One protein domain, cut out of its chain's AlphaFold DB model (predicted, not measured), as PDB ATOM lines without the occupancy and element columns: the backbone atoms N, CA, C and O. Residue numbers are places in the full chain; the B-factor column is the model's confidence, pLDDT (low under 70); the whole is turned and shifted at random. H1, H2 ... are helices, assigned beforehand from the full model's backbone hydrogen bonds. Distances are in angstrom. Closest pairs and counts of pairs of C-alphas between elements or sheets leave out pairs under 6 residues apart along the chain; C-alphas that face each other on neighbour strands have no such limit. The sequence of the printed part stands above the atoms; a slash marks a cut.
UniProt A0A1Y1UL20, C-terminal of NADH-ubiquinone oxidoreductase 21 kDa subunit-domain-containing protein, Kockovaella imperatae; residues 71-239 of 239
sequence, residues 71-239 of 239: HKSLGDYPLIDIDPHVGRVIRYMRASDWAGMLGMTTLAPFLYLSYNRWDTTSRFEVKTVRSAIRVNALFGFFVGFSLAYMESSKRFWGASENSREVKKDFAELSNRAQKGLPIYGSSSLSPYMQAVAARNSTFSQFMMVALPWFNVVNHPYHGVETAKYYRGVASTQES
ATOM      1  N   HIS A  71       6.230  44.428   4.294       81.75
ATOM      2  CA  HIS A  71       5.733  44.742   5.618       81.75
ATOM      3  C   HIS A  71       6.828  45.409   6.443       81.75
ATOM      4  O   HIS A  71       8.016  45.116   6.308       81.75
ATOM      5  N   LYS A  72       6.414  46.335   7.306       87.06
ATOM      6  CA  LYS A  72       7.279  46.836   8.373       87.06
ATOM      7  C   LYS A  72       7.346  45.791   9.485       87.06
ATOM      8  O   LYS A  72       6.428  44.980   9.625       87.06
ATOM      9  N   SER A  73       8.426  45.813  10.258       88.38
ATOM     10  CA  SER A  73       8.485  45.057  11.504       88.38
ATOM     11  C   SER A  73       7.365  45.496  12.441       88.38
ATOM     12  O   SER A  73       6.920  46.645  12.407       88.38
ATOM     13  N   LEU A  74       6.898  44.567  13.273       88.69
ATOM     14  CA  LEU A  74       5.873  44.873  14.269       88.69
ATOM     15  C   LEU A  74       6.446  45.650  15.470       88.69
ATOM     16  O   LEU A  74       5.699  46.345  16.151       88.69
ATOM     17  N   GLY A  75       7.755  45.545  15.718       91.19
ATOM     18  CA  GLY A  75       8.479  46.273  16.763       91.19
ATOM     19  C   GLY A  75       9.833  46.802  16.281       91.19
ATOM     20  O   GLY A  75      10.050  46.979  15.079       91.19
ATOM     21  N   ASP A  76      10.749  47.025  17.226       94.19
ATOM     22  CA  ASP A  76      12.063  47.656  16.991       94.19
ATOM     23  C   ASP A  76      13.098  46.732  16.327       94.19
ATOM     24  O   ASP A  76      14.191  47.164  15.954       94.19
ATOM     25  N   TYR A  77      12.776  45.446  16.180       95.75
ATOM     26  CA  TYR A  77      13.669  44.441  15.612       95.75
ATOM     27  C   TYR A  77      13.365  44.212  14.125       95.75
ATOM     28  O   TYR A  77      12.222  44.361  13.695       95.75
ATOM     29  N   PRO A  78      14.356  43.829  13.301       94.25
ATOM     30  CA  PRO A  78      14.156  43.666  11.862       94.25
ATOM     31  C   PRO A  78      13.161  42.545  11.536       94.25
ATOM     32  O   PRO A  78      13.171  41.485  12.158       94.25
ATOM     33  N   LEU A  79      12.343  42.751  10.503       94.50
ATOM     34  CA  LEU A  79      11.427  41.735   9.989       94.50
ATOM     35  C   LEU A  79      12.194  40.626   9.247       94.50
ATOM     36  O   LEU A  79      12.979  40.903   8.335       94.50
ATOM     37  N   ILE A  80      11.929  39.372   9.613       94.44
ATOM     38  CA  ILE A  80      12.463  38.180   8.938       94.44
ATOM     39  C   ILE A  80      11.426  37.616   7.968       94.44
ATOM     40  O   ILE A  80      11.743  37.370   6.808       94.44
ATOM     41  N   ASP A  81      10.204  37.393   8.450       94.19
ATOM     42  CA  ASP A  81       9.139  36.714   7.711       94.19
ATOM     43  C   ASP A  81       7.777  37.047   8.346       94.19
ATOM     44  O   ASP A  81       7.643  36.974   9.569       94.19
ATOM     45  N   ILE A  82       6.770  37.420   7.551       94.25
ATOM     46  CA  ILE A  82       5.404  37.669   8.055       94.25
ATOM     47  C   ILE A  82       4.606  36.383   8.276       94.25
ATOM     48  O   ILE A  82       3.702  36.360   9.113       94.25
ATOM     49  N   ASP A  83       4.927  35.324   7.539       94.62
ATOM     50  CA  ASP A  83       4.193  34.065   7.573       94.62
ATOM     51  C   ASP A  83       5.148  32.869   7.449       94.62
ATOM     52  O   ASP A  83       5.208  32.187   6.418       94.62
ATOM     53  N   PRO A  84       5.951  32.617   8.496       95.56
ATOM     54  CA  PRO A  84       6.943  31.559   8.469       95.56
ATOM     55  C   PRO A  84       6.285  30.180   8.384       95.56
ATOM     56  O   PRO A  84       5.394  29.833   9.161       95.56
ATOM     57  N   HIS A  85       6.800  29.342   7.483       96.69
ATOM     58  CA  HIS A  85       6.386  27.944   7.371       96.69
ATOM     59  C   HIS A  85       6.540  27.215   8.719       96.69
ATOM     60  O   HIS A  85       7.535  27.404   9.425       96.69
ATOM     61  N   VAL A  86       5.609  26.318   9.061       96.62
ATOM     62  CA  VAL A  86       5.553  25.620  10.361       96.62
ATOM     63  C   VAL A  86       6.888  24.982  10.758       96.62
ATOM     64  O   VAL A  86       7.361  25.147  11.882       96.62
ATOM     65  N   GLY A  87       7.557  24.335   9.801       96.75
ATOM     66  CA  GLY A  87       8.874  23.733  10.013       96.75
ATOM     67  C   GLY A  87       9.966  24.750  10.368       96.75
ATOM     68  O   GLY A  87      10.841  24.440  11.174       96.75
ATOM     69  N   ARG A  88       9.910  25.975   9.826       96.38
ATOM     70  CA  ARG A  88      10.848  27.050  10.182       96.38
ATOM     71  C   ARG A  88      10.605  27.512  11.613       96.38
ATOM     72  O   ARG A  88      11.558  27.564  12.382       96.38
ATOM     73  N   VAL A  89       9.349  27.752  11.989       96.81
ATOM     74  CA  VAL A  89       8.989  28.204  13.343       96.81
ATOM     75  C   VAL A  89       9.477  27.221  14.406       96.81
ATOM     76  O   VAL A  89      10.173  27.629  15.336       96.81
ATOM     77  N   ILE A  90       9.201  25.923  14.230       97.00
ATOM     78  CA  ILE A  90       9.619  24.874  15.176       97.00
ATOM     79  C   ILE A  90      11.148  24.793  15.258       97.00
ATOM     80  O   ILE A  90      11.724  24.731  16.340       97.00
ATOM     81  N   ARG A  91      11.844  24.847  14.118       97.00
ATOM     82  CA  ARG A  91      13.311  24.733  14.084       97.00
ATOM     83  C   ARG A  91      14.026  25.989  14.600       97.00
ATOM     84  O   ARG A  91      15.234  25.944  14.852       97.00
ATOM     85  N   TYR A  92      13.325  27.115  14.696       97.56
ATOM     86  CA  TYR A  92      13.830  28.380  15.239       97.56
ATOM     87  C   TYR A  92      13.458  28.577  16.713       97.56
ATOM     88  O   TYR A  92      13.977  29.502  17.333       97.56
ATOM     89  N   MET A  93      12.663  27.676  17.302       97.62
ATOM     90  CA  MET A  93      12.399  27.685  18.740       97.62
ATOM     91  C   MET A  93      13.703  27.696  19.547       97.62
ATOM     92  O   MET A  93      14.657  26.952  19.283       97.62
ATOM     93  N   ARG A  94      13.743  28.571  20.548       97.88
ATOM     94  CA  ARG A  94      14.814  28.661  21.538       97.88
ATOM     95  C   ARG A  94      14.608  27.599  22.613       97.88
ATOM     96  O   ARG A  94      13.513  27.070  22.789       97.88
ATOM     97  N   ALA A  95      15.660  27.315  23.380       97.75
ATOM     98  CA  ALA A  95      15.555  26.419  24.531       97.75
ATOM     99  C   ALA A  95      14.505  26.912  25.546       97.75
ATOM    100  O   ALA A  95      13.802  26.099  26.135       97.75
ATOM    101  N   SER A  96      14.345  28.234  25.683       97.50
ATOM    102  CA  SER A  96      13.296  28.854  26.500       97.50
ATOM    103  C   SER A  96      11.883  28.481  26.054       97.50
ATOM    104  O   SER A  96      11.012  28.315  26.897       97.50
ATOM    105  N   ASP A  97      11.649  28.310  24.750       97.69
ATOM    106  CA  ASP A  97      10.319  27.990  24.217       97.69
ATOM    107  C   ASP A  97       9.962  26.537  24.529       97.69
ATOM    108  O   ASP A  97       8.863  26.241  24.995       97.69
ATOM    109  N   TRP A  98      10.932  25.633  24.355       97.62
ATOM    110  CA  TRP A  98      10.801  24.232  24.753       97.62
ATOM    111  C   TRP A  98      10.627  24.080  26.264       97.62
ATOM    112  O   TRP A  98       9.791  23.294  26.709       97.62
ATOM    113  N   ALA A  99      11.372  24.858  27.055       97.88
ATOM    114  CA  ALA A  99      11.222  24.897  28.505       97.88
ATOM    115  C   ALA A  99       9.834  25.412  28.911       97.88
ATOM    116  O   ALA A  99       9.196  24.812  29.769       97.88
ATOM    117  N   GLY A 100       9.331  26.462  28.255       96.81
ATOM    118  CA  GLY A 100       7.975  26.972  28.460       96.81
ATOM    119  C   GLY A 100       6.907  25.929  28.128       96.81
ATOM    120  O   GLY A 100       6.008  25.690  28.931       96.81
ATOM    121  N   MET A 101       7.041  25.233  26.995       97.06
ATOM    122  CA  MET A 101       6.141  24.142  26.611       97.06
ATOM    123  C   MET A 101       6.130  23.015  27.654       97.06
ATOM    124  O   MET A 101       5.063  22.561  28.073       97.06
ATOM    125  N   LEU A 102       7.308  22.576  28.103       97.69
ATOM    126  CA  LEU A 102       7.442  21.535  29.123       97.69
ATOM    127  C   LEU A 102       6.901  21.996  30.488       97.69
ATOM    128  O   LEU A 102       6.239  21.225  31.187       97.69
ATOM    129  N   GLY A 103       7.110  23.266  30.836       97.44
ATOM    130  CA  GLY A 103       6.534  23.893  32.022       97.44
ATOM    131  C   GLY A 103       5.007  23.843  32.000       97.44
ATOM    132  O   GLY A 103       4.399  23.354  32.944       97.44
ATOM    133  N   MET A 104       4.379  24.226  30.887       96.62
ATOM    134  CA  MET A 104       2.917  24.157  30.746       96.62
ATOM    135  C   MET A 104       2.383  22.720  30.747       96.62
ATOM    136  O   MET A 104       1.344  22.441  31.347       96.62
ATOM    137  N   THR A 105       3.118  21.792  30.132       97.50
ATOM    138  CA  THR A 105       2.766  20.362  30.088       97.50
ATOM    139  C   THR A 105       2.723  19.740  31.483       97.50
ATOM    140  O   THR A 105       1.872  18.896  31.756       97.50
ATOM    141  N   THR A 106       3.622  20.155  32.378       97.50
ATOM    142  CA  THR A 106       3.689  19.646  33.758       97.50
ATOM    143  C   THR A 106       2.815  20.439  34.731       97.50
ATOM    144  O   THR A 106       2.296  19.860  35.685       97.50
ATOM    145  N   LEU A 107       2.569  21.724  34.463       97.19
ATOM    146  CA  LEU A 107       1.727  22.584  35.294       97.19
ATOM    147  C   LEU A 107       0.275  22.093  35.358       97.19
ATOM    148  O   LEU A 107      -0.290  22.010  36.444       97.19
ATOM    149  N   ALA A 108      -0.329  21.726  34.226       93.06
ATOM    150  CA  ALA A 108      -1.718  21.259  34.189       93.06
ATOM    151  C   ALA A 108      -1.981  20.019  35.079       93.06
ATOM    152  O   ALA A 108      -2.854  20.082  35.950       93.06
ATOM    153  N   PRO A 109      -1.236  18.899  34.950       95.19
ATOM    154  CA  PRO A 109      -1.419  17.755  35.838       95.19
ATOM    155  C   PRO A 109      -1.027  18.065  37.288       95.19
ATOM    156  O   PRO A 109      -1.644  17.521  38.201       95.19
ATOM    157  N   PHE A 110      -0.048  18.948  37.521       95.56
ATOM    158  CA  PHE A 110       0.310  19.394  38.868       95.56
ATOM    159  C   PHE A 110      -0.844  20.134  39.557       95.56
ATOM    160  O   PHE A 110      -1.168  19.833  40.708       95.56
ATOM    161  N   LEU A 111      -1.507  21.055  38.852       94.62
ATOM    162  CA  LEU A 111      -2.680  21.767  39.361       94.62
ATOM    163  C   LEU A 111      -3.838  20.806  39.638       94.62
ATOM    164  O   LEU A 111      -4.451  20.888  40.698       94.62
ATOM    165  N   TYR A 112      -4.085  19.845  38.746       91.44
ATOM    166  CA  TYR A 112      -5.103  18.810  38.952       91.44
ATOM    167  C   TYR A 112      -4.830  17.954  40.201       91.44
ATOM    168  O   TYR A 112      -5.722  17.713  41.012       91.44
ATOM    169  N   LEU A 113      -3.583  17.514  40.394       91.69
ATOM    170  CA  LEU A 113      -3.182  16.757  41.583       91.69
ATOM    171  C   LEU A 113      -3.297  17.587  42.867       91.69
ATOM    172  O   LEU A 113      -3.756  17.071  43.885       91.69
ATOM    173  N   SER A 114      -2.907  18.861  42.812       91.19
ATOM    174  CA  SER A 114      -3.010  19.792  43.942       91.19
ATOM    175  C   SER A 114      -4.470  20.031  44.326       91.19
ATOM    176  O   SER A 114      -4.814  19.965  45.503       91.19
ATOM    177  N   TYR A 115      -5.339  20.207  43.329       89.00
ATOM    178  CA  TYR A 115      -6.780  20.321  43.527       89.00
ATOM    179  C   TYR A 115      -7.353  19.071  44.207       89.00
ATOM    180  O   TYR A 115      -7.982  19.179  45.256       89.00
ATOM    181  N   ASN A 116      -7.043  17.875  43.695       86.50
ATOM    182  CA  ASN A 116      -7.491  16.615  44.301       86.50
ATOM    183  C   ASN A 116      -6.955  16.398  45.722       86.50
ATOM    184  O   ASN A 116      -7.560  15.674  46.506       86.50
ATOM    185  N   ARG A 117      -5.801  16.981  46.066       85.88
ATOM    186  CA  ARG A 117      -5.245  16.903  47.422       85.88
ATOM    187  C   ARG A 117      -6.032  17.758  48.420       85.88
ATOM    188  O   ARG A 117      -5.992  17.447  49.617       85.88
ATOM    189  N   TRP A 118      -6.686  18.818  47.951       85.19
ATOM    190  CA  TRP A 118      -7.503  19.726  48.758       85.19
ATOM    191  C   TRP A 118      -8.986  19.348  48.764       85.19
ATOM    192  O   TRP A 118      -9.647  19.556  49.777       85.19
ATOM    193  N   ASP A 119      -9.495  18.751  47.686       82.38
ATOM    194  CA  ASP A 119     -10.859  18.230  47.638       82.38
ATOM    195  C   ASP A 119     -10.984  16.928  48.449       82.38
ATOM    196  O   ASP A 119     -10.637  15.836  48.001       82.38
ATOM    197  N   THR A 120     -11.503  17.041  49.673       67.56
ATOM    198  CA  THR A 120     -11.746  15.904  50.577       67.56
ATOM    199  C   THR A 120     -13.023  15.123  50.253       67.56
ATOM    200  O   THR A 120     -13.281  14.085  50.864       67.56
ATOM    201  N   THR A 121     -13.845  15.628  49.335       67.50
ATOM    202  CA  THR A 121     -15.195  15.118  49.047       67.50
ATOM    203  C   THR A 121     -15.185  13.994  48.012       67.50
ATOM    204  O   THR A 121     -16.079  13.146  48.001       67.50
ATOM    205  N   SER A 122     -14.149  13.935  47.177       62.72
ATOM    206  CA  SER A 122     -14.116  13.069  46.002       62.72
ATOM    207  C   SER A 122     -13.205  11.848  46.199       62.72
ATOM    208  O   SER A 122     -11.979  11.935  46.135       62.72
ATOM    209  N   ARG A 123     -13.794  10.661  46.403       64.75
ATOM    210  CA  ARG A 123     -13.056   9.380  46.426       64.75
ATOM    211  C   ARG A 123     -12.903   8.826  45.008       64.75
ATOM    212  O   ARG A 123     -13.668   7.965  44.584       64.75
ATOM    213  N   PHE A 124     -11.929   9.333  44.258       66.44
ATOM    214  CA  PHE A 124     -11.670   8.847  42.901       66.44
ATOM    215  C   PHE A 124     -10.937   7.497  42.894       66.44
ATOM    216  O   PHE A 124      -9.973   7.291  43.633       66.44
ATOM    217  N   GLU A 125     -11.341   6.589  42.000       72.06
ATOM    218  CA  GLU A 125     -10.571   5.377  41.705       72.06
ATOM    219  C   GLU A 125      -9.199   5.764  41.113       72.06
ATOM    220  O   GLU A 125      -9.093   6.674  40.284       72.06
ATOM    221  N   VAL A 126      -8.132   5.049  41.488       71.00
ATOM    222  CA  VAL A 126      -6.752   5.313  41.022       71.00
ATOM    223  C   VAL A 126      -6.662   5.369  39.489       71.00
ATOM    224  O   VAL A 126      -5.891   6.154  38.931       71.00
ATOM    225  N   LYS A 127      -7.466   4.562  38.786       72.00
ATOM    226  CA  LYS A 127      -7.531   4.556  37.318       72.00
ATOM    227  C   LYS A 127      -8.081   5.870  36.754       72.00
ATOM    228  O   LYS A 127      -7.515   6.390  35.793       72.00
ATOM    229  N   THR A 128      -9.112   6.437  37.380       80.00
ATOM    230  CA  THR A 128      -9.712   7.726  37.002       80.00
ATOM    231  C   THR A 128      -8.710   8.863  37.168       80.00
ATOM    232  O   THR A 128      -8.527   9.663  36.252       80.00
ATOM    233  N   VAL A 129      -7.961   8.876  38.275       83.38
ATOM    234  CA  VAL A 129      -6.903   9.872  38.516       83.38
ATOM    235  C   VAL A 129      -5.788   9.769  37.471       83.38
ATOM    236  O   VAL A 129      -5.367  10.783  36.918       83.38
ATOM    237  N   ARG A 130      -5.339   8.552  37.132       88.38
ATOM    238  CA  ARG A 130      -4.307   8.337  36.099       88.38
ATOM    239  C   ARG A 130      -4.756   8.797  34.714       88.38
ATOM    240  O   ARG A 130      -3.962   9.401  33.996       88.38
ATOM    241  N   SER A 131      -6.002   8.512  34.338       90.88
ATOM    242  CA  SER A 131      -6.562   8.970  33.063       90.88
ATOM    243  C   SER A 131      -6.631  10.498  33.013       90.88
ATOM    244  O   SER A 131      -6.139  11.114  32.069       90.88
ATOM    245  N   ALA A 132      -7.125  11.123  34.085       91.19
ATOM    246  CA  ALA A 132      -7.223  12.573  34.180       91.19
ATOM    247  C   ALA A 132      -5.853  13.266  34.114       91.19
ATOM    248  O   ALA A 132      -5.723  14.270  33.420       91.19
ATOM    249  N   ILE A 133      -4.807  12.720  34.746       94.25
ATOM    250  CA  ILE A 133      -3.438  13.256  34.624       94.25
ATOM    251  C   ILE A 133      -2.973  13.258  33.163       94.25
ATOM    252  O   ILE A 133      -2.404  14.248  32.712       94.25
ATOM    253  N   ARG A 134      -3.229  12.181  32.408       95.31
ATOM    254  CA  ARG A 134      -2.836  12.088  30.989       95.31
ATOM    255  C   ARG A 134      -3.566  13.117  30.134       95.31
ATOM    256  O   ARG A 134      -2.938  13.767  29.305       95.31
ATOM    257  N   VAL A 135      -4.868  13.283  30.358       96.06
ATOM    258  CA  VAL A 135      -5.681  14.287  29.659       96.06
ATOM    259  C   VAL A 135      -5.190  15.699  29.990       96.06
ATOM    260  O   VAL A 135      -4.957  16.488  29.079       96.06
ATOM    261  N   ASN A 136      -4.941  16.003  31.265       96.19
ATOM    262  CA  ASN A 136      -4.397  17.297  31.684       96.19
ATOM    263  C   ASN A 136      -3.009  17.562  31.087       96.19
ATOM    264  O   ASN A 136      -2.759  18.660  30.599       96.19
ATOM    265  N   ALA A 137      -2.122  16.564  31.072       97.50
ATOM    266  CA  ALA A 137      -0.815  16.683  30.433       97.50
ATOM    267  C   ALA A 137      -0.943  16.953  28.925       97.50
ATOM    268  O   ALA A 137      -0.222  17.791  28.394       97.50
ATOM    269  N   LEU A 138      -1.890  16.301  28.242       97.00
ATOM    270  CA  LEU A 138      -2.152  16.534  26.821       97.00
ATOM    271  C   LEU A 138      -2.642  17.968  26.557       97.00
ATOM    272  O   LEU A 138      -2.148  18.625  25.644       97.00
ATOM    273  N   PHE A 139      -3.559  18.486  27.377       96.06
ATOM    274  CA  PHE A 139      -3.986  19.886  27.285       96.06
ATOM    275  C   PHE A 139      -2.840  20.859  27.574       96.06
ATOM    276  O   PHE A 139      -2.629  21.803  26.812       96.06
ATOM    277  N   GLY A 140      -2.060  20.607  28.628       96.25
ATOM    278  CA  GLY A 140      -0.872  21.395  28.955       96.25
ATOM    279  C   GLY A 140       0.150  21.404  27.817       96.25
ATOM    280  O   GLY A 140       0.730  22.448  27.525       96.25
ATOM    281  N   PHE A 141       0.311  20.275  27.121       97.19
ATOM    282  CA  PHE A 141       1.141  20.172  25.926       97.19
ATOM    283  C   PHE A 141       0.625  21.052  24.785       97.19
ATOM    284  O   PHE A 141       1.403  21.826  24.234       97.19
ATOM    285  N   PHE A 142      -0.668  21.004  24.448       95.94
ATOM    286  CA  PHE A 142      -1.221  21.833  23.368       95.94
ATOM    287  C   PHE A 142      -1.143  23.333  23.667       95.94
ATOM    288  O   PHE A 142      -0.762  24.118  22.794       95.94
ATOM    289  N   VAL A 143      -1.449  23.736  24.902       95.19
ATOM    290  CA  VAL A 143      -1.320  25.136  25.337       95.19
ATOM    291  C   VAL A 143       0.147  25.565  25.316       95.19
ATOM    292  O   VAL A 143       0.481  26.603  24.747       95.19
ATOM    293  N   GLY A 144       1.036  24.743  25.874       96.00
ATOM    294  CA  GLY A 144       2.473  24.996  25.886       96.00
ATOM    295  C   GLY A 144       3.065  25.115  24.485       96.00
ATOM    296  O   GLY A 144       3.824  26.044  24.217       96.00
ATOM    297  N   PHE A 145       2.691  24.213  23.577       96.44
ATOM    298  CA  PHE A 145       3.143  24.231  22.190       96.44
ATOM    299  C   PHE A 145       2.651  25.487  21.470       96.44
ATOM    300  O   PHE A 145       3.429  26.137  20.779       96.44
ATOM    301  N   SER A 146       1.388  25.867  21.676       95.94
ATOM    302  CA  SER A 146       0.810  27.074  21.075       95.94
ATOM    303  C   SER A 146       1.555  28.334  21.520       95.94
ATOM    304  O   SER A 146       1.936  29.143  20.679       95.94
ATOM    305  N   LEU A 147       1.846  28.470  22.818       95.38
ATOM    306  CA  LEU A 147       2.622  29.598  23.348       95.38
ATOM    307  C   LEU A 147       4.053  29.622  22.807       95.38
ATOM    308  O   LEU A 147       4.537  30.673  22.387       95.38
ATOM    309  N   ALA A 148       4.717  28.467  22.769       96.69
ATOM    310  CA  ALA A 148       6.058  28.341  22.212       96.69
ATOM    311  C   ALA A 148       6.081  28.718  20.717       96.69
ATOM    312  O   ALA A 148       6.996  29.402  20.252       96.69
ATOM    313  N   TYR A 149       5.065  28.295  19.962       96.81
ATOM    314  CA  TYR A 149       4.914  28.605  18.543       96.81
ATOM    315  C   TYR A 149       4.687  30.105  18.325       96.81
ATOM    316  O   TYR A 149       5.399  30.717  17.531       96.81
ATOM    317  N   MET A 150       3.785  30.717  19.100       95.69
ATOM    318  CA  MET A 150       3.554  32.164  19.097       95.69
ATOM    319  C   MET A 150       4.831  32.948  19.401       95.69
ATOM    320  O   MET A 150       5.136  33.918  18.711       95.69
ATOM    321  N   GLU A 151       5.591  32.540  20.417       95.62
ATOM    322  CA  GLU A 151       6.803  33.247  20.831       95.62
ATOM    323  C   GLU A 151       7.920  33.151  19.784       95.62
ATOM    324  O   GLU A 151       8.619  34.129  19.519       95.62
ATOM    325  N   SER A 152       8.037  32.002  19.115       97.00
ATOM    326  CA  SER A 152       8.925  31.851  17.961       97.00
ATOM    327  C   SER A 152       8.481  32.734  16.788       97.00
ATOM    328  O   SER A 152       9.297  33.483  16.250       97.00
ATOM    329  N   SER A 153       7.189  32.745  16.440       96.56
ATOM    330  CA  SER A 153       6.639  33.594  15.372       96.56
ATOM    331  C   SER A 153       6.824  35.096  15.629       96.56
ATOM    332  O   SER A 153       7.183  35.825  14.706       96.56
ATOM    333  N   LYS A 154       6.697  35.570  16.876       96.00
ATOM    334  CA  LYS A 154       6.954  36.980  17.232       96.00
ATOM    335  C   LYS A 154       8.357  37.454  16.851       96.00
ATOM    336  O   LYS A 154       8.516  38.594  16.410       96.00
ATOM    337  N   ARG A 155       9.364  36.581  16.964       96.94
ATOM    338  CA  ARG A 155      10.743  36.896  16.553       96.94
ATOM    339  C   ARG A 155      10.857  37.050  15.044       96.94
ATOM    340  O   ARG A 155      11.597  37.915  14.585       96.94
ATOM    341  N   PHE A 156      10.107  36.271  14.265       96.50
ATOM    342  CA  PHE A 156      10.068  36.448  12.810       96.50
ATOM    343  C   PHE A 156       9.480  37.803  12.415       96.50
ATOM    344  O   PHE A 156      10.007  38.447  11.509       96.50
ATOM    345  N   TRP A 157       8.463  38.272  13.139       95.06
ATOM    346  CA  TRP A 157       7.822  39.571  12.907       95.06
ATOM    347  C   TRP A 157       8.629  40.780  13.401       95.06
ATOM    348  O   TRP A 157       8.237  41.922  13.153       95.06
ATOM    349  N   GLY A 158       9.727  40.550  14.126       95.38
ATOM    350  CA  GLY A 158      10.491  41.615  14.775       95.38
ATOM    351  C   GLY A 158       9.768  42.248  15.971       95.38
ATOM    352  O   GLY A 158      10.061  43.380  16.343       95.38
ATOM    353  N   ALA A 159       8.802  41.539  16.568       95.06
ATOM    354  CA  ALA A 159       8.104  41.990  17.775       95.06
ATOM    355  C   ALA A 159       8.931  41.764  19.055       95.06
ATOM    356  O   ALA A 159       8.672  42.385  20.082       95.06
ATOM    357  N   SER A 160       9.918  40.870  19.004       96.12
ATOM    358  CA  SER A 160      10.860  40.589  20.088       96.12
ATOM    359  C   SER A 160      12.275  40.404  19.539       96.12
ATOM    360  O   SER A 160      12.473  40.316  18.325       96.12
ATOM    361  N   GLU A 161      13.262  40.372  20.439       96.69
ATOM    362  CA  GLU A 161      14.674  40.238  20.074       96.69
ATOM    363  C   GLU A 161      14.910  39.002  19.200       96.69
ATOM    364  O   GLU A 161      14.524  37.885  19.556       96.69
ATOM    365  N   ASN A 162      15.546  39.216  18.045       97.38
ATOM    366  CA  ASN A 162      15.674  38.198  17.005       97.38
ATOM    367  C   ASN A 162      17.055  38.157  16.322       97.38
ATOM    368  O   ASN A 162      17.186  37.652  15.206       97.38
ATOM    369  N   SER A 163      18.112  38.667  16.962       97.00
ATOM    370  CA  SER A 163      19.441  38.784  16.340       97.00
ATOM    371  C   SER A 163      20.027  37.426  15.928       97.00
ATOM    372  O   SER A 163      20.675  37.299  14.884       97.00
ATOM    373  N   ARG A 164      19.766  36.382  16.725       97.19
ATOM    374  CA  ARG A 164      20.145  34.995  16.428       97.19
ATOM    375  C   ARG A 164      19.398  34.469  15.205       97.19
ATOM    376  O   ARG A 164      20.000  33.825  14.347       97.19
ATOM    377  N   GLU A 165      18.095  34.714  15.143       97.62
ATOM    378  CA  GLU A 165      17.205  34.240  14.091       97.62
ATOM    379  C   GLU A 165      17.524  34.922  12.762       97.62
ATOM    380  O   GLU A 165      17.611  34.228  11.758       97.62
ATOM    381  N   VAL A 166      17.817  36.227  12.761       96.25
ATOM    382  CA  VAL A 166      18.268  36.970  11.570       96.25
ATOM    383  C   VAL A 166      19.547  36.364  10.990       96.25
ATOM    384  O   VAL A 166      19.628  36.116   9.789       96.25
ATOM    385  N   LYS A 167      20.548  36.080  11.835       96.25
ATOM    386  CA  LYS A 167      21.811  35.460  11.391       96.25
ATOM    387  C   LYS A 167      21.579  34.062  10.817       96.25
ATOM    388  O   LYS A 167      22.150  33.714   9.784       96.25
ATOM    389  N   LYS A 168      20.738  33.265  11.481       96.25
ATOM    390  CA  LYS A 168      20.387  31.906  11.049       96.25
ATOM    391  C   LYS A 168      19.611  31.912   9.728       96.25
ATOM    392  O   LYS A 168      19.917  31.104   8.858       96.25
ATOM    393  N   ASP A 169      18.663  32.833   9.583       95.88
ATOM    394  CA  ASP A 169      17.871  33.051   8.371       95.88
ATOM    395  C   ASP A 169      18.756  33.445   7.192       95.88
ATOM    396  O   ASP A 169      18.698  32.806   6.144       95.88
ATOM    397  N   PHE A 170      19.645  34.420   7.392       94.19
ATOM    398  CA  PHE A 170      20.583  34.840   6.360       94.19
ATOM    399  C   PHE A 170      21.489  33.692   5.914       94.19
ATOM    400  O   PHE A 170      21.578  33.418   4.721       94.19
ATOM    401  N   ALA A 171      22.093  32.958   6.852       94.12
ATOM    402  CA  ALA A 171      22.935  31.810   6.521       94.12
ATOM    403  C   ALA A 171      22.164  30.711   5.763       94.12
ATOM    404  O   ALA A 171      22.657  30.170   4.772       94.12
ATOM    405  N   GLU A 172      20.944  30.391   6.201       93.81
ATOM    406  CA  GLU A 172      20.095  29.379   5.572       93.81
ATOM    407  C   GLU A 172      19.685  29.776   4.147       93.81
ATOM    408  O   GLU A 172      19.841  28.990   3.209       93.81
ATOM    409  N   LEU A 173      19.161  30.989   3.976       92.19
ATOM    410  CA  LEU A 173      18.605  31.443   2.704       92.19
ATOM    411  C   LEU A 173      19.697  31.822   1.702       92.19
ATOM    412  O   LEU A 173      19.546  31.513   0.520       92.19
ATOM    413  N   SER A 174      20.830  32.369   2.148       91.31
ATOM    414  CA  SER A 174      22.000  32.555   1.283       91.31
ATOM    415  C   SER A 174      22.587  31.218   0.831       91.31
ATOM    416  O   SER A 174      22.929  31.086  -0.340       91.31
ATOM    417  N   ASN A 175      22.627  30.184   1.682       93.06
ATOM    418  CA  ASN A 175      23.067  28.853   1.243       93.06
ATOM    419  C   ASN A 175      22.124  28.243   0.191       93.06
ATOM    420  O   ASN A 175      22.576  27.593  -0.752       93.06
ATOM    421  N   ARG A 176      20.810  28.458   0.322       91.50
ATOM    422  CA  ARG A 176      19.834  28.039  -0.699       91.50
ATOM    423  C   ARG A 176      20.008  28.822  -1.999       91.50
ATOM    424  O   ARG A 176      19.998  28.207  -3.063       91.50
ATOM    425  N   ALA A 177      20.233  30.133  -1.904       90.12
ATOM    426  CA  ALA A 177      20.510  30.999  -3.046       90.12
ATOM    427  C   ALA A 177      21.778  30.560  -3.800       90.12
ATOM    428  O   ALA A 177      21.736  30.427  -5.019       90.12
ATOM    429  N   GLN A 178      22.865  30.242  -3.083       89.25
ATOM    430  CA  GLN A 178      24.112  29.700  -3.655       89.25
ATOM    431  C   GLN A 178      23.884  28.410  -4.440       89.25
ATOM    432  O   GLN A 178      24.498  28.189  -5.477       89.25
ATOM    433  N   LYS A 179      22.979  27.558  -3.954       89.19
ATOM    434  CA  LYS A 179      22.613  26.297  -4.609       89.19
ATOM    435  C   LYS A 179      21.640  26.480  -5.779       89.19
ATOM    436  O   LYS A 179      21.189  25.483  -6.334       89.19
ATOM    437  N   GLY A 180      21.257  27.714  -6.117       86.12
ATOM    438  CA  GLY A 180      20.248  27.996  -7.141       86.12
ATOM    439  C   GLY A 180      18.852  27.473  -6.786       86.12
ATOM    440  O   GLY A 180      18.001  27.331  -7.660       86.12
ATOM    441  N   LEU A 181      18.603  27.157  -5.510       87.19
ATOM    442  CA  LEU A 181      17.315  26.653  -5.048       87.19
ATOM    443  C   LEU A 181      16.359  27.818  -4.763       87.19
ATOM    444  O   LEU A 181      16.795  28.887  -4.327       87.19
ATOM    445  N   PRO A 182      15.037  27.619  -4.921       87.31
ATOM    446  CA  PRO A 182      14.062  28.629  -4.527       87.31
ATOM    447  C   PRO A 182      14.175  28.919  -3.024       87.31
ATOM    448  O   PRO A 182      14.170  27.988  -2.208       87.31
ATOM    449  N   ILE A 183      14.251  30.207  -2.664       88.56
ATOM    450  CA  ILE A 183      14.501  30.696  -1.293       88.56
ATOM    451  C   ILE A 183      13.556  30.036  -0.287       88.56
ATOM    452  O   ILE A 183      14.018  29.383   0.645       88.56
ATOM    453  N   TYR A 184      12.252  30.084  -0.553       89.94
ATOM    454  CA  TYR A 184      11.216  29.512   0.314       89.94
ATOM    455  C   TYR A 184      10.742  28.119  -0.116       89.94
ATOM    456  O   TYR A 184       9.736  27.623   0.373       89.94
ATOM    457  N   GLY A 185      11.472  27.455  -1.016       89.31
ATOM    458  CA  GLY A 185      11.092  26.145  -1.544       89.31
ATOM    459  C   GLY A 185      10.136  26.218  -2.735       89.31
ATOM    460  O   GLY A 185       9.759  27.289  -3.204       89.31
ATOM    461  N   SER A 186       9.788  25.050  -3.269       88.56
ATOM    462  CA  SER A 186       8.802  24.897  -4.336       88.56
ATOM    463  C   SER A 186       7.479  24.390  -3.761       88.56
ATOM    464  O   SER A 186       7.451  23.678  -2.756       88.56
ATOM    465  N   SER A 187       6.372  24.769  -4.398       90.50
ATOM    466  CA  SER A 187       5.025  24.291  -4.070       90.50
ATOM    467  C   SER A 187       4.363  23.684  -5.301       90.50
ATOM    468  O   SER A 187       4.536  24.195  -6.410       90.50
ATOM    469  N   SER A 188       3.604  22.605  -5.109       91.44
ATOM    470  CA  SER A 188       2.774  21.986  -6.151       91.44
ATOM    471  C   SER A 188       1.532  22.815  -6.488       91.44
ATOM    472  O   SER A 188       0.892  22.578  -7.509       91.44
ATOM    473  N   LEU A 189       1.192  23.804  -5.655       89.81
ATOM    474  CA  LEU A 189       0.035  24.663  -5.857       89.81
ATOM    475  C   LEU A 189       0.274  25.687  -6.971       89.81
ATOM    476  O   LEU A 189       1.393  26.179  -7.177       89.81
ATOM    477  N   SER A 190      -0.814  26.065  -7.644       89.31
ATOM    478  CA  SER A 190      -0.809  27.182  -8.586       89.31
ATOM    479  C   SER A 190      -0.470  28.500  -7.870       89.31
ATOM    480  O   SER A 190      -0.734  28.631  -6.669       89.31
ATOM    481  N   PRO A 191       0.080  29.509  -8.572       86.88
ATOM    482  CA  PRO A 191       0.382  30.811  -7.968       86.88
ATOM    483  C   PRO A 191      -0.832  31.469  -7.295       86.88
ATOM    484  O   PRO A 191      -0.699  32.090  -6.241       86.88
ATOM    485  N   TYR A 192      -2.029  31.274  -7.862       86.88
ATOM    486  CA  TYR A 192      -3.285  31.727  -7.264       86.88
ATOM    487  C   TYR A 192      -3.554  31.046  -5.916       86.88
ATOM    488  O   TYR A 192      -3.785  31.723  -4.917       86.88
ATOM    489  N   MET A 193      -3.458  29.715  -5.857       90.12
ATOM    490  CA  MET A 193      -3.689  28.968  -4.616       90.12
ATOM    491  C   MET A 193      -2.635  29.268  -3.548       90.12
ATOM    492  O   MET A 193      -2.961  29.292  -2.367       90.12
ATOM    493  N   GLN A 194      -1.396  29.571  -3.942       91.19
ATOM    494  CA  GLN A 194      -0.368  30.055  -3.014       91.19
ATOM    495  C   GLN A 194      -0.723  31.423  -2.420       91.19
ATOM    496  O   GLN A 194      -0.485  31.650  -1.239       91.19
ATOM    497  N   ALA A 195      -1.318  32.326  -3.208       89.25
ATOM    498  CA  ALA A 195      -1.774  33.625  -2.715       89.25
ATOM    499  C   ALA A 195      -2.968  33.492  -1.761       89.25
ATOM    500  O   ALA A 195      -3.024  34.180  -0.744       89.25
ATOM    501  N   VAL A 196      -3.912  32.597  -2.072       91.69
ATOM    502  CA  VAL A 196      -5.035  32.275  -1.179       91.69
ATOM    503  C   VAL A 196      -4.520  31.676   0.129       91.69
ATOM    504  O   VAL A 196      -4.934  32.120   1.196       91.69
ATOM    505  N   ALA A 197      -3.585  30.725   0.053       93.69
ATOM    506  CA  ALA A 197      -2.964  30.129   1.231       93.69
ATOM    507  C   ALA A 197      -2.303  31.198   2.110       93.69
ATOM    508  O   ALA A 197      -2.683  31.320   3.269       93.69
ATOM    509  N   ALA A 198      -1.432  32.034   1.531       92.50
ATOM    510  CA  ALA A 198      -0.742  33.097   2.257       92.50
ATOM    511  C   ALA A 198      -1.710  34.058   2.960       92.50
ATOM    512  O   ALA A 198      -1.499  34.415   4.114       92.50
ATOM    513  N   ARG A 199      -2.810  34.459   2.308       92.06
ATOM    514  CA  ARG A 199      -3.817  35.351   2.919       92.06
ATOM    515  C   ARG A 199      -4.530  34.723   4.115       92.06
ATOM    516  O   ARG A 199      -4.911  35.453   5.021       92.06
ATOM    517  N   ASN A 200      -4.707  33.404   4.114       93.62
ATOM    518  CA  ASN A 200      -5.336  32.688   5.221       93.62
ATOM    519  C   ASN A 200      -4.358  32.418   6.375       93.62
ATOM    520  O   ASN A 200      -4.790  32.348   7.521       93.62
ATOM    521  N   SER A 201      -3.062  32.235   6.095       94.81
ATOM    522  CA  SER A 201      -2.058  31.909   7.117       94.81
ATOM    523  C   SER A 201      -1.319  33.114   7.697       94.81
ATOM    524  O   SER A 201      -0.900  33.052   8.854       94.81
ATOM    525  N   THR A 202      -1.224  34.229   6.969       92.75
ATOM    526  CA  THR A 202      -0.546  35.447   7.440       92.75
ATOM    527  C   THR A 202      -1.137  35.929   8.767       92.75
ATOM    528  O   THR A 202      -2.337  36.175   8.869       92.75
ATOM    529  N   PHE A 203      -0.287  36.068   9.792       91.25
ATOM    530  CA  PHE A 203      -0.648  36.457  11.166       91.25
ATOM    531  C   PHE A 203      -1.652  35.541  11.887       91.25
ATOM    532  O   PHE A 203      -2.086  35.856  12.999       91.25
ATOM    533  N   SER A 204      -1.984  34.377  11.326       92.81
ATOM    534  CA  SER A 204      -2.898  33.413  11.956       92.81
ATOM    535  C   SER A 204      -2.398  32.921  13.320       92.81
ATOM    536  O   SER A 204      -3.179  32.531  14.189       92.81
ATOM    537  N   GLN A 205      -1.093  33.055  13.564       91.19
ATOM    538  CA  GLN A 205      -0.434  32.633  14.787       91.19
ATOM    539  C   GLN A 205      -0.879  33.435  16.025       91.19
ATOM    540  O   GLN A 205      -0.760  32.942  17.142       91.19
ATOM    541  N   PHE A 206      -1.459  34.634  15.875       89.19
ATOM    542  CA  PHE A 206      -2.064  35.340  17.016       89.19
ATOM    543  C   PHE A 206      -3.288  34.619  17.588       89.19
ATOM    544  O   PHE A 206      -3.592  34.778  18.768       89.19
ATOM    545  N   MET A 207      -3.969  33.811  16.771       89.69
ATOM    546  CA  MET A 207      -5.193  33.101  17.141       89.69
ATOM    547  C   MET A 207      -4.959  31.612  17.417       89.69
ATOM    548  O   MET A 207      -5.929  30.868  17.527       89.69
ATOM    549  N   MET A 208      -3.705  31.178  17.614       90.31
ATOM    550  CA  MET A 208      -3.346  29.763  17.831       90.31
ATOM    551  C   MET A 208      -4.150  29.063  18.928       90.31
ATOM    552  O   MET A 208      -4.421  27.871  18.818       90.31
ATOM    553  N   VAL A 209      -4.514  29.791  19.987       86.00
ATOM    554  CA  VAL A 209      -5.277  29.241  21.118       86.00
ATOM    555  C   VAL A 209      -6.752  29.026  20.761       86.00
ATOM    556  O   VAL A 209      -7.369  28.097  21.274       86.00
ATOM    557  N   ALA A 210      -7.319  29.863  19.888       89.06
ATOM    558  CA  ALA A 210      -8.717  29.767  19.472       89.06
ATOM    559  C   ALA A 210      -8.893  28.815  18.282       89.06
ATOM    560  O   ALA A 210      -9.791  27.975  18.281       89.06
ATOM    561  N   LEU A 211      -8.034  28.944  17.271       92.62
ATOM    562  CA  LEU A 211      -8.061  28.139  16.061       92.62
ATOM    563  C   LEU A 211      -6.617  27.924  15.585       92.62
ATOM    564  O   LEU A 211      -6.006  28.854  15.053       92.62
ATOM    565  N   PRO A 212      -6.045  26.721  15.776       92.50
ATOM    566  CA  PRO A 212      -4.682  26.448  15.357       92.50
ATOM    567  C   PRO A 212      -4.618  26.431  13.832       92.50
ATOM    568  O   PRO A 212      -5.183  25.553  13.178       92.50
ATOM    569  N   TRP A 213      -3.917  27.409  13.268       95.31
ATOM    570  CA  TRP A 213      -3.731  27.534  11.831       95.31
ATOM    571  C   TRP A 213      -2.260  27.768  11.517       95.31
ATOM    572  O   TRP A 213      -1.593  28.588  12.144       95.31
ATOM    573  N   PHE A 214      -1.740  27.002  10.560       95.81
ATOM    574  CA  PHE A 214      -0.315  26.944  10.265       95.81
ATOM    575  C   PHE A 214      -0.056  27.198   8.788       95.81
ATOM    576  O   PHE A 214      -0.799  26.722   7.927       95.81
ATOM    577  N   ASN A 215       1.067  27.850   8.485       96.25
ATOM    578  CA  ASN A 215       1.580  27.869   7.127       96.25
ATOM    579  C   ASN A 215       2.280  26.541   6.799       96.25
ATOM    580  O   ASN A 215       3.349  26.229   7.334       96.25
ATOM    581  N   VAL A 216       1.670  25.771   5.902       96.31
ATOM    582  CA  VAL A 216       2.195  24.506   5.355       96.31
ATOM    583  C   VAL A 216       2.489  24.601   3.854       96.31
ATOM    584  O   VAL A 216       2.697  23.587   3.188       96.31
ATOM    585  N   VAL A 217       2.456  25.813   3.292       96.00
ATOM    586  CA  VAL A 217       2.603  26.067   1.859       96.00
ATOM    587  C   VAL A 217       3.838  26.920   1.612       96.00
ATOM    588  O   VAL A 217       3.963  28.035   2.100       96.00
ATOM    589  N   ASN A 218       4.728  26.431   0.753       94.50
ATOM    590  CA  ASN A 218       5.828  27.242   0.237       94.50
ATOM    591  C   ASN A 218       5.271  28.266  -0.767       94.50
ATOM    592  O   ASN A 218       4.913  27.905  -1.890       94.50
ATOM    593  N   HIS A 219       5.165  29.529  -0.368       91.81
ATOM    594  CA  HIS A 219       4.670  30.626  -1.203       91.81
ATOM    595  C   HIS A 219       5.664  31.796  -1.209       91.81
ATOM    596  O   HIS A 219       6.478  31.896  -0.306       91.81
ATOM    597  N   PRO A 220       5.635  32.727  -2.175       89.88
ATOM    598  CA  PRO A 220       6.588  33.845  -2.195       89.88
ATOM    599  C   PRO A 220       6.217  35.014  -1.256       89.88
ATOM    600  O   PRO A 220       7.008  35.939  -1.081       89.88
ATOM    601  N   TYR A 221       5.027  35.002  -0.646       90.56
ATOM    602  CA  TYR A 221       4.450  36.143   0.081       90.56
ATOM    603  C   TYR A 221       4.931  36.261   1.541       90.56
ATOM    604  O   TYR A 221       4.142  36.128   2.466       90.56
ATOM    605  N   HIS A 222       6.225  36.521   1.748       90.25
ATOM    606  CA  HIS A 222       6.844  36.591   3.088       90.25
ATOM    607  C   HIS A 222       7.099  38.016   3.613       90.25
ATOM    608  O   HIS A 222       7.644  38.201   4.699       90.25
ATOM    609  N   GLY A 223       6.704  39.046   2.860       88.19
ATOM    610  CA  GLY A 223       6.748  40.437   3.322       88.19
ATOM    611  C   GLY A 223       8.132  41.080   3.394       88.19
ATOM    612  O   GLY A 223       8.254  42.177   3.934       88.19
ATOM    613  N   VAL A 224       9.162  40.425   2.845       88.31
ATOM    614  CA  VAL A 224      10.565  40.860   2.905       88.31
ATOM    615  C   VAL A 224      11.255  40.838   1.539       88.31
ATOM    616  O   VAL A 224      10.904  40.062   0.645       88.31
ATOM    617  N   GLU A 225      12.287  41.671   1.385       85.75
ATOM    618  CA  GLU A 225      13.149  41.658   0.201       85.75
ATOM    619  C   GLU A 225      14.029  40.403   0.185       85.75
ATOM    620  O   GLU A 225      14.904  40.230   1.035       85.75
ATOM    621  N   THR A 226      13.827  39.535  -0.810       85.12
ATOM    622  CA  THR A 226      14.626  38.310  -0.998       85.12
ATOM    623  C   THR A 226      15.940  38.573  -1.734       85.12
ATOM    624  O   THR A 226      16.890  37.805  -1.591       85.12
ATOM    625  N   ALA A 227      16.045  39.690  -2.463       83.56
ATOM    626  CA  ALA A 227      17.246  40.062  -3.212       83.56
ATOM    627  C   ALA A 227      18.497  40.174  -2.320       83.56
ATOM    628  O   ALA A 227      19.604  39.879  -2.769       83.56
ATOM    629  N   LYS A 228      18.332  40.523  -1.034       84.62
ATOM    630  CA  LYS A 228      19.434  40.608  -0.062       84.62
ATOM    631  C   LYS A 228      20.216  39.296   0.089       84.62
ATOM    632  O   LYS A 228      21.428  39.343   0.277       84.62
ATOM    633  N   TYR A 229      19.556  38.143  -0.058       85.44
ATOM    634  CA  TYR A 229      20.217  36.840   0.055       85.44
ATOM    635  C   TYR A 229      21.073  36.516  -1.165       85.44
ATOM    636  O   TYR A 229      22.066  35.819  -1.015       85.44
ATOM    637  N   TYR A 230      20.723  37.045  -2.340       81.69
ATOM    638  CA  TYR A 230      21.497  36.884  -3.573       81.69
ATOM    639  C   TYR A 230      22.683  37.854  -3.636       81.69
ATOM    640  O   TYR A 230      23.772  37.460  -4.044       81.69
ATOM    641  N   ARG A 231      22.508  39.100  -3.166       77.38
ATOM    642  CA  ARG A 231      23.593  40.098  -3.107       77.38
ATOM    643  C   ARG A 231      24.772  39.627  -2.246       77.38
ATOM    644  O   ARG A 231      25.913  39.758  -2.666       77.38
ATOM    645  N   GLY A 232      24.499  39.018  -1.087       63.00
ATOM    646  CA  GLY A 232      25.552  38.486  -0.210       63.00
ATOM    647  C   GLY A 232      26.333  37.303  -0.801       63.00
ATOM    648  O   GLY A 232      27.468  37.048  -0.409       63.00
ATOM    649  N   VAL A 233      25.745  36.581  -1.760       60.78
ATOM    650  CA  VAL A 233      26.447  35.514  -2.488       60.78
ATOM    651  C   VAL A 233      27.418  36.105  -3.494       60.78
ATOM    652  O   VAL A 233      28.572  35.690  -3.514       60.78
ATOM    653  N   ALA A 234      26.966  37.089  -4.277       59.62
ATOM    654  CA  ALA A 234      27.800  37.760  -5.271       59.62
ATOM    655  C   ALA A 234      29.063  38.362  -4.634       59.62
ATOM    656  O   ALA A 234      30.163  38.105  -5.105       59.62
ATOM    657  N   SER A 235      28.928  39.034  -3.485       58.41
ATOM    658  CA  SER A 235      30.074  39.620  -2.775       58.41
ATOM    659  C   SER A 235      31.059  38.596  -2.198       58.41
ATOM    660  O   SER A 235      32.196  38.953  -1.927       58.41
ATOM    661  N   THR A 236      30.636  37.348  -1.973       57.53
ATOM    662  CA  THR A 236      31.517  36.275  -1.465       57.53
ATOM    663  C   THR A 236      32.263  35.566  -2.601       57.53
ATOM    664  O   THR A 236      33.259  34.902  -2.355       57.53
ATOM    665  N   GLN A 237      31.779  35.661  -3.844       53.91
ATOM    666  CA  GLN A 237      32.436  35.052  -5.008       53.91
ATOM    667  C   GLN A 237      33.499  35.955  -5.649       53.91
ATOM    668  O   GLN A 237      34.314  35.467  -6.426       53.91
ATOM    669  N   GLU A 238      33.501  37.249  -5.327       50.41
ATOM    670  CA  GLU A 238      34.478  38.232  -5.820       50.41
ATOM    671  C   GLU A 238      35.700  38.411  -4.890       50.41
ATOM    672  O   GLU A 238      36.600  39.184  -5.216       50.41
ATOM    673  N   SER A 239      35.747  37.703  -3.755       43.69
ATOM    674  CA  SER A 239      36.824  37.733  -2.746       43.69
ATOM    675  C   SER A 239      37.558  36.403  -2.650       43.69
ATOM    676  O   SER A 239      38.804  36.420  -2.571       43.69
TER     677      SER A 239
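This is residues 71 to 239 of the 239 residues of the protein "C-terminal of NADH-ubiquinone oxidoreductase 21 kDa subunit-domain-containing protein" of Kockovaella imperatae (UniProt A0A1Y1UL20). Picture a long helical hairpin, H2 and H3 side by side, with residues 117 to 123 standing free at its turn and a loose head of shorter helices and long links at its other end. In that head H1 and H6 pack on residues 149 to 153 of H3, H7 meets H4 at a steep angle, and H5 touches no helix. The printed part has 169 residues, with seven named helices, H1 to H7 in chain order, and no named strand; the class is all helix. The whole is loose, with a radius of gyration of the C-alphas of 20.9 A, and a rod in outline, spanning 76 by 36 by 28 A.

Find C-alpha 126 at (-6.752, 5.313, 41.022); from there H3, residues 126 to 156, runs 45.3 A to C-alpha 156 at (10.068, 36.448, 12.810). Before it come H1, residues 86 to 92, and H2, residues 95 to 118, 34.1 A long with a kink of 25 degrees near residue 107. After it look for H4, residues 163 to 178, 22.5 A; H5, residues 191 to 201; H6, residues 204 to 207; and H7, residues 227 to 237, ending at C-alpha 237 (32.436, 35.052, -5.008).

Start at the hub, H3, which touches H2 as a hairpin at a shallow tilt of 30 degrees, opposite ways, closest at the C-alphas of Met 101 and Gly 144, 3.8 A. With residues 149 to 153 alone, H3 touches H1, about perpendicular at 81 degrees, and H6; the closest C-alphas are Val 89 and Ser 152, and Met 150 and Gln 205, each pair 5.9 A apart. H5 and H6 meet only through their link. H4 touches H7 at Ser 174 and Tyr 229, their closest C-alphas, 4.8 A. Every O i to N i+4 pair is within hydrogen-bond range in H1, H4 and H5, against 19 of 20 in H2, 25 of 27 in H3 and 5 of 7 in H7; H6 is too short for such a pair.

The farthest C-alphas, Thr 121 and Glu 238, are 77.5 A apart. The printed part has no cut; the links H4 to H5 and H6 to H7 are long. Residues 120 to 124 and 232 to 239 have pLDDT under 70.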